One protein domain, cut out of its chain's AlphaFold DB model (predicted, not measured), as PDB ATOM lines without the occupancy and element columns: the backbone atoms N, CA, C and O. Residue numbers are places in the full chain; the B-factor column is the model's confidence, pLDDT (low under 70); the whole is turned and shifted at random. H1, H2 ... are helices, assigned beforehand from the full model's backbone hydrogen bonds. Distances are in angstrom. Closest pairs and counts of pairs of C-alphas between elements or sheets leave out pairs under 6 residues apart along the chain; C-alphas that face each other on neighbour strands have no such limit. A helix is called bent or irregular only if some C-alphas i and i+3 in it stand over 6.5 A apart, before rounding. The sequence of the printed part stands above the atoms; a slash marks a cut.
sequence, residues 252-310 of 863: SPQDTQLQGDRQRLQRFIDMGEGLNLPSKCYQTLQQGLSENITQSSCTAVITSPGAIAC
ATOM      1  N   SER A 252     155.206 179.378  94.343       48.34
ATOM      2  CA  SER A 252     155.151 178.956  92.937       48.34
ATOM      3  C   SER A 252     154.068 177.887  92.707       48.34
ATOM      4  O   SER A 252     153.995 176.933  93.488       48.34
ATOM      5  N   PRO A 253     153.304 177.939  91.594       52.06
ATOM      6  CA  PRO A 253     152.351 176.887  91.220       52.06
ATOM      7  C   PRO A 253     152.962 175.483  91.072       52.06
ATOM      8  O   PRO A 253     152.246 174.486  91.161       52.06
ATOM      9  N   GLN A 254     154.276 175.382  90.827       50.75
ATOM     10  CA  GLN A 254     154.974 174.093  90.735       50.75
ATOM     11  C   GLN A 254     155.357 173.525  92.109       50.75
ATOM     12  O   GLN A 254     155.362 172.304  92.274       50.75
ATOM     13  N   ASP A 255     155.597 174.380  93.110       57.09
ATOM     14  CA  ASP A 255     155.814 173.923  94.485       57.09
ATOM     15  C   ASP A 255     154.528 173.319  95.054       57.09
ATOM     16  O   ASP A 255     154.570 172.272  95.698       57.09
ATOM     17  N   THR A 256     153.369 173.931  94.772       63.16
ATOM     18  CA  THR A 256     152.099 173.668  95.469       63.16
ATOM     19  C   THR A 256     151.685 172.193  95.476       63.16
ATOM     20  O   THR A 256     151.175 171.704  96.483       63.16
ATOM     21  N   GLN A 257     151.911 171.445  94.387       68.88
ATOM     22  CA  GLN A 257     151.464 170.047  94.307       68.88
ATOM     23  C   GLN A 257     152.426 169.059  94.993       68.88
ATOM     24  O   GLN A 257     151.962 168.146  95.680       68.88
ATOM     25  N   LEU A 258     153.747 169.263  94.894       71.31
ATOM     26  CA  LEU A 258     154.723 168.505  95.693       71.31
ATOM     27  C   LEU A 258     154.611 168.877  97.179       71.31
ATOM     28  O   LEU A 258     154.699 168.006  98.041       71.31
ATOM     29  N   GLN A 259     154.370 170.153  97.481       73.38
ATOM     30  CA  GLN A 259     154.124 170.664  98.826       73.38
ATOM     31  C   GLN A 259     152.846 170.063  99.425       73.38
ATOM     32  O   GLN A 259     152.866 169.673 100.588       73.38
ATOM     33  N   GLY A 260     151.778 169.890  98.638       74.62
ATOM     34  CA  GLY A 260     150.560 169.183  99.048       74.62
ATOM     35  C   GLY A 260     150.807 167.705  99.376       74.62
ATOM     36  O   GLY A 260     150.460 167.258 100.474       74.62
ATOM     37  N   ASP A 261     151.477 166.963  98.480       80.06
ATOM     38  CA  ASP A 261     151.897 165.570  98.725       80.06
ATOM     39  C   ASP A 261     152.760 165.471  99.999       80.06
ATOM     40  O   ASP A 261     152.522 164.628 100.869       80.06
ATOM     41  N   ARG A 262     153.722 166.390 100.154       81.38
ATOM     42  CA  ARG A 262     154.610 166.505 101.315       81.38
ATOM     43  C   ARG A 262     153.862 166.780 102.610       81.38
ATOM     44  O   ARG A 262     154.040 166.042 103.571       81.38
ATOM     45  N   GLN A 263     153.024 167.814 102.656       76.38
ATOM     46  CA  GLN A 263     152.233 168.153 103.840       76.38
ATOM     47  C   GLN A 263     151.304 166.997 104.223       76.38
ATOM     48  O   GLN A 263     150.976 166.823 105.392       76.38
ATOM     49  N   ARG A 264     150.843 166.198 103.256       77.50
ATOM     50  CA  ARG A 264     150.014 165.016 103.499       77.50
ATOM     51  C   ARG A 264     150.801 163.850 104.095       77.50
ATOM     52  O   ARG A 264     150.348 163.276 105.077       77.50
ATOM     53  N   LEU A 265     151.988 163.553 103.566       84.50
ATOM     54  CA  LEU A 265     152.890 162.563 104.161       84.50
ATOM     55  C   LEU A 265     153.354 162.989 105.558       84.50
ATOM     56  O   LEU A 265     153.276 162.187 106.484       84.50
ATOM     57  N   GLN A 266     153.720 164.262 105.736       82.31
ATOM     58  CA  GLN A 266     154.064 164.839 107.036       82.31
ATOM     59  C   GLN A 266     152.923 164.648 108.041       82.31
ATOM     60  O   GLN A 266     153.150 164.115 109.117       82.31
ATOM     61  N   ARG A 267     151.670 164.925 107.648       74.31
ATOM     62  CA  ARG A 267     150.484 164.668 108.484       74.31
ATOM     63  C   ARG A 267     150.356 163.209 108.950       74.31
ATOM     64  O   ARG A 267     149.823 162.995 110.036       74.31
ATOM     65  N   PHE A 268     150.820 162.211 108.191       81.31
ATOM     66  CA  PHE A 268     150.824 160.813 108.655       81.31
ATOM     67  C   PHE A 268     151.951 160.510 109.651       81.31
ATOM     68  O   PHE A 268     151.762 159.669 110.527       81.31
ATOM     69  N   ILE A 269     153.081 161.213 109.560       82.56
ATOM     70  CA  ILE A 269     154.162 161.165 110.556       82.56
ATOM     71  C   ILE A 269     153.692 161.861 111.846       82.56
ATOM     72  O   ILE A 269     153.730 161.263 112.917       82.56
ATOM     73  N   ASP A 270     153.164 163.085 111.734       77.62
ATOM     74  CA  ASP A 270     152.730 163.931 112.855       77.62
ATOM     75  C   ASP A 270     151.597 163.300 113.687       77.62
ATOM     76  O   ASP A 270     151.508 163.522 114.893       77.62
ATOM     77  N   MET A 271     150.704 162.526 113.056       73.88
ATOM     78  CA  MET A 271     149.591 161.859 113.750       73.88
ATOM     79  C   MET A 271     150.005 160.606 114.540       73.88
ATOM     80  O   MET A 271     149.204 160.118 115.342       73.88
ATOM     81  N   GLY A 272     151.231 160.110 114.354       75.56
ATOM     82  CA  GLY A 272     151.818 159.054 115.175       75.56
ATOM     83  C   GLY A 272     151.006 157.756 115.246       75.56
ATOM     84  O   GLY A 272     150.291 157.371 114.319       75.56
ATOM     85  N   GLU A 273     151.064 157.113 116.413       63.16
ATOM     86  CA  GLU A 273     150.268 155.927 116.769       63.16
ATOM     87  C   GLU A 273     148.750 156.207 116.853       63.16
ATOM     88  O   GLU A 273     147.955 155.283 116.995       63.16
ATOM     89  N   GLY A 274     148.318 157.470 116.720       65.12
ATOM     90  CA  GLY A 274     146.905 157.846 116.581       65.12
ATOM     91  C   GLY A 274     146.282 157.429 115.241       65.12
ATOM     92  O   GLY A 274     145.080 157.612 115.026       65.12
ATOM     93  N   LEU A 275     147.086 156.874 114.333       66.38
ATOM     94  CA  LEU A 275     146.645 156.142 113.154       66.38
ATOM     95  C   LEU A 275     146.761 154.640 113.427       66.38
ATOM     96  O   LEU A 275     147.839 154.162 113.769       66.38
ATOM     97  N   ASN A 276     145.691 153.877 113.172       77.75
ATOM     98  CA  ASN A 276     145.699 152.407 113.226       77.75
ATOM     99  C   ASN A 276     146.455 151.809 112.016       77.75
ATOM    100  O   ASN A 276     145.876 151.104 111.184       77.75
ATOM    101  N   LEU A 277     147.739 152.147 111.903       81.75
ATOM    102  CA  LEU A 277     148.717 151.612 110.964       81.75
ATOM    103  C   LEU A 277     149.620 150.610 111.705       81.75
ATOM    104  O   LEU A 277     149.914 150.815 112.883       81.75
ATOM    105  N   PRO A 278     150.115 149.545 111.051       86.25
ATOM    106  CA  PRO A 278     151.098 148.658 111.667       86.25
ATOM    107  C   PRO A 278     152.354 149.429 112.092       86.25
ATOM    108  O   PRO A 278     152.881 150.227 111.318       86.25
ATOM    109  N   SER A 279     152.893 149.154 113.282       85.12
ATOM    110  CA  SER A 279     154.069 149.861 113.826       85.12
ATOM    111  C   SER A 279     155.277 149.855 112.878       85.12
ATOM    112  O   SER A 279     155.974 150.861 112.753       85.12
ATOM    113  N   LYS A 280     155.472 148.766 112.119       87.56
ATOM    114  CA  LYS A 280     156.493 148.668 111.064       87.56
ATOM    115  C   LYS A 280     156.283 149.685 109.929       87.56
ATOM    116  O   LYS A 280     157.265 150.214 109.418       87.56
ATOM    117  N   CYS A 281     155.040 149.989 109.545       87.25
ATOM    118  CA  CYS A 281     154.751 151.058 108.583       87.25
ATOM    119  C   CYS A 281     155.178 152.419 109.143       87.25
ATOM    120  O   CYS A 281     155.921 153.147 108.491       87.25
ATOM    121  N   TYR A 282     154.777 152.725 110.380       85.94
ATOM    122  CA  TYR A 282     155.113 153.993 111.027       85.94
ATOM    123  C   TYR A 282     156.632 154.197 111.164       85.94
ATOM    124  O   TYR A 282     157.152 155.226 110.738       85.94
ATOM    125  N   GLN A 283     157.362 153.177 111.631       87.62
ATOM    126  CA  GLN A 283     158.832 153.177 111.673       87.62
ATOM    127  C   GLN A 283     159.459 153.432 110.295       87.62
ATOM    128  O   GLN A 283     160.433 154.171 110.189       87.62
ATOM    129  N   THR A 284     158.888 152.856 109.234       88.56
ATOM    130  CA  THR A 284     159.373 153.029 107.856       88.56
ATOM    131  C   THR A 284     159.150 154.456 107.352       88.56
ATOM    132  O   THR A 284     160.039 155.029 106.724       88.56
ATOM    133  N   LEU A 285     157.993 155.052 107.654       88.00
ATOM    134  CA  LEU A 285     157.699 156.448 107.322       88.00
ATOM    135  C   LEU A 285     158.622 157.402 108.086       88.00
ATOM    136  O   LEU A 285     159.198 158.293 107.473       88.00
ATOM    137  N   GLN A 286     158.833 157.178 109.387       87.75
ATOM    138  CA  GLN A 286     159.785 157.962 110.177       87.75
ATOM    139  C   GLN A 286     161.216 157.854 109.630       87.75
ATOM    140  O   GLN A 286     161.855 158.877 109.411       87.75
ATOM    141  N   GLN A 287     161.720 156.641 109.385       86.25
ATOM    142  CA  GLN A 287     163.095 156.424 108.917       86.25
ATOM    143  C   GLN A 287     163.340 156.951 107.500       86.25
ATOM    144  O   GLN A 287     164.431 157.432 107.214       86.25
ATOM    145  N   GLY A 288     162.352 156.843 106.608       83.81
ATOM    146  CA  GLY A 288     162.511 157.234 105.210       83.81
ATOM    147  C   GLY A 288     162.203 158.699 104.902       83.81
ATOM    148  O   GLY A 288     162.594 159.158 103.836       83.81
ATOM    149  N   LEU A 289     161.512 159.432 105.784       87.50
ATOM    150  CA  LEU A 289     161.032 160.800 105.518       87.50
ATOM    151  C   LEU A 289     161.502 161.855 106.542       87.50
ATOM    152  O   LEU A 289     161.164 163.026 106.383       87.50
ATOM    153  N   SER A 290     162.268 161.461 107.565       77.06
ATOM    154  CA  SER A 290     162.707 162.311 108.689       77.06
ATOM    155  C   SER A 290     163.435 163.596 108.287       77.06
ATOM    156  O   SER A 290     163.189 164.643 108.881       77.06
ATOM    157  N   GLU A 291     164.349 163.522 107.320       74.75
ATOM    158  CA  GLU A 291     165.227 164.644 106.965       74.75
ATOM    159  C   GLU A 291     164.590 165.580 105.931       74.75
ATOM    160  O   GLU A 291     164.694 166.803 106.035       74.75
ATOM    161  N   ASN A 292     163.930 165.020 104.911       83.88
ATOM    162  CA  ASN A 292     163.237 165.798 103.889       83.88
ATOM    163  C   ASN A 292     162.256 164.921 103.089       83.88
ATOM    164  O   ASN A 292     162.638 163.878 102.553       83.88
ATOM    165  N   ILE A 293     161.008 165.369 102.924       86.38
ATOM    166  CA  ILE A 293     160.051 164.705 102.025       86.38
ATOM    167  C   ILE A 293     160.283 165.214 100.599       86.38
ATOM    168  O   ILE A 293     159.998 166.373 100.281       86.38
ATOM    169  N   THR A 294     160.804 164.332  99.751       87.94
ATOM    170  CA  THR A 294     161.118 164.535  98.332       87.94
ATOM    171  C   THR A 294     160.626 163.322  97.543       87.94
ATOM    172  O   THR A 294     160.444 162.245  98.107       87.94
ATOM    173  N   GLN A 295     160.470 163.435  96.218       86.88
ATOM    174  CA  GLN A 295     160.088 162.266  95.409       86.88
ATOM    175  C   GLN A 295     161.094 161.103  95.567       86.88
ATOM    176  O   GLN A 295     160.680 159.948  95.607       86.88
ATOM    177  N   SER A 296     162.391 161.384  95.755       87.31
ATOM    178  CA  SER A 296     163.406 160.351  96.003       87.31
ATOM    179  C   SER A 296     163.264 159.659  97.365       87.31
ATOM    180  O   SER A 296     163.390 158.435  97.420       87.31
ATOM    181  N   SER A 297     162.952 160.382  98.447       90.50
ATOM    182  CA  SER A 297     162.727 159.762  99.761       90.50
ATOM    183  C   SER A 297     161.407 158.981  99.809       90.50
ATOM    184  O   SER A 297     161.353 157.877 100.349       90.50
ATOM    185  N   CYS A 298     160.376 159.453  99.103       90.31
ATOM    186  CA  CYS A 298     159.144 158.697  98.875       90.31
ATOM    187  C   CYS A 298     159.373 157.397  98.076       90.31
ATOM    188  O   CYS A 298     158.814 156.362  98.441       90.31
ATOM    189  N   THR A 299     160.218 157.408  97.034       89.06
ATOM    190  CA  THR A 299     160.634 156.173  96.339       89.06
ATOM    191  C   THR A 299     161.366 155.233  97.290       89.06
ATOM    192  O   THR A 299     161.011 154.059  97.359       89.06
ATOM    193  N   ALA A 300     162.331 155.733  98.071       87.94
ATOM    194  CA  ALA A 300     163.067 154.918  99.038       87.94
ATOM    195  C   ALA A 300     162.116 154.208 100.023       87.94
ATOM    196  O   ALA A 300     162.211 152.989 100.193       87.94
ATOM    197  N   VAL A 301     161.126 154.927 100.573       88.50
ATOM    198  CA  VAL A 301     160.057 154.337 101.396       88.50
ATOM    199  C   VAL A 301     159.303 153.245 100.639       88.50
ATOM    200  O   VAL A 301     159.227 152.132 101.154       88.50
ATOM    201  N   ILE A 302     158.786 153.521  99.433       87.38
ATOM    202  CA  ILE A 302     158.020 152.557  98.613       87.38
ATOM    203  C   ILE A 302     158.826 151.283  98.318       87.38
ATOM    204  O   ILE A 302     158.268 150.188  98.329       87.38
ATOM    205  N   THR A 303     160.134 151.403  98.080       86.50
ATOM    206  CA  THR A 303     161.014 150.254  97.795       86.50
ATOM    207  C   THR A 303     161.406 149.436  99.023       86.50
ATOM    208  O   THR A 303     161.947 148.339  98.887       86.50
ATOM    209  N   SER A 304     161.159 149.944 100.231       88.12
ATOM    210  CA  SER A 304     161.573 149.271 101.458       88.12
ATOM    211  C   SER A 304     160.721 148.021 101.762       88.12
ATOM    212  O   SER A 304     159.509 148.014 101.527       88.12
ATOM    213  N   PRO A 305     161.275 146.998 102.446       83.81
ATOM    214  CA  PRO A 305     160.495 145.888 103.018       83.81
ATOM    215  C   PRO A 305     159.481 146.299 104.109       83.81
ATOM    216  O   PRO A 305     158.830 145.444 104.722       83.81
ATOM    217  N   GLY A 306     159.398 147.595 104.423       81.75
ATOM    218  CA  GLY A 306     158.400 148.202 105.294       81.75
ATOM    219  C   GLY A 306     157.160 148.712 104.554       81.75
ATOM    220  O   GLY A 306     156.079 148.706 105.137       81.75
ATOM    221  N   ALA A 307     157.268 149.047 103.263       82.25
ATOM    222  CA  ALA A 307     156.162 149.553 102.441       82.25
ATOM    223  C   ALA A 307     154.965 148.589 102.388       82.25
ATOM    224  O   ALA A 307     153.810 149.009 102.474       82.25
ATOM    225  N   ILE A 308     155.246 147.283 102.354       82.44
ATOM    226  CA  ILE A 308     154.241 146.210 102.402       82.44
ATOM    227  C   ILE A 308     153.397 146.300 103.689       82.44
ATOM    228  O   ILE A 308     152.191 146.070 103.656       82.44
ATOM    229  N   ALA A 309     153.990 146.709 104.819       81.88
ATOM    230  CA  ALA A 309     153.257 146.926 106.070       81.88
ATOM    231  C   ALA A 309     152.394 148.205 106.052       81.88
ATOM    232  O   ALA A 309     151.499 148.336 106.881       81.88
ATOM    233  N   CYS A 310     152.629 149.125 105.111       78.44
ATOM    234  CA  CYS A 310     151.746 150.257 104.813       78.44
ATOM    235  C   CYS A 310     150.660 149.918 103.771       78.44
ATOM    236  O   CYS A 310     149.934 150.814 103.348       78.44
TER     237      CYS A 310
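AT A GLANCE: This is residues 252 to 310 of the 863 residues of the protein "Putative enterotoxin" of Ophiocordyceps camponoti-rufipedis (UniProt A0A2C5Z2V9). A small group of three helices has one longer helix, H1, running to it: the beginning of H1, with residues 252 to 257, sticks out as a free arm, and its far end meets the group thinly, at Ile 269. In the group, H2 and H3 pack side by side, opposite ways, and the one-turn helix H4 packs on H2, with Cys 310 nearest to Cys 281. The printed part has 59 residues, with four named helices in the order H1, H2, H3, H4, which hold 42 of them, and no named strand; the class is all helix. The whole is compact, with a radius of gyration of the C-alphas of 11.6 A, and its C-alphas span 36 by 24 by 17 A, the free arm adding to the length.

IN THESE COORDINATES: Begin with the longest helix, H1, residues 253 to 270: find C-alpha 253 at (152.351, 176.887, 91.220), and from there the helix runs 25.2 A to C-alpha 270 at (152.730, 163.931, 112.855). Near residue 261 you will find a kink of 26 degrees in it. H1 is neither bent nor irregular, but only just: C-alphas 254 and 257 are 6.4 A apart. Read on to H2, residues 279 to 289, 15.4 A from first to last C-alpha. Next comes H3, residues 295 to 303, 12.3 A long by the same measure. Last is H4, residues 307 to 310, which spans 5.1 A and ends with C-alpha 310 at (151.746, 150.257, 104.813).

HOW THE PARTS SIT: Start from H1 and look at Ile 269, the one residue with which it touches H2. H1 and H2 only just touch, with 3 pairs of C-alphas within 8 A, and the closest C-alphas are those of Ile 269 and Gln 286, 6.5 A apart. Their lines stand at a steep tilt of 38 degrees, only just past shallow, and they run opposite ways; the two form a helical hairpin. H2 is the hub, touching H1, H3 and H4. Look next at Gly 288 and Val 301, the closest C-alphas of H2 and H3, 5.4 A apart: the two helices touch, at a shallow tilt of 30 degrees, opposite ways, and form a second helical hairpin. H4 touches H2, and their closest C-alphas, those of Cys 281 and Cys 310, are 4.9 A apart. H3 and H4 are close but not clearly touching, with the C-alphas of Val 301 and Ala 307 the closest at 6.3 A. H1 and H3 are near each other, with 6 pairs of C-alphas within 10 A, while H1 and H4 are apart. In the backbones of H2 and H3 every O i to N i+4 pair is within hydrogen-bond range; in H1 12 of 14 are, and H4 is too short for such a pair, but its one O i to N i+3 pair is within range.

THE WHOLE: For the full reach, look from Ser 252 to Pro 278, whose C-alphas are the two farthest apart, at 35.8 A. The printed part runs from residue 252 to residue 310 and has no cut. The links from H2 to H3, 5 residues, and from H3 to H4, 3 residues, are tight, the link from H1 to H2, 8 residues, is short, and no link is long. Residues 252 to 257, of which 253 to 257 belong to H1, stand free. In the B-factor column the mean pLDDT of the printed part is 79.4. The model's confidence is under 70 at 9 residues, namely 252 to 257 and 273 to 275.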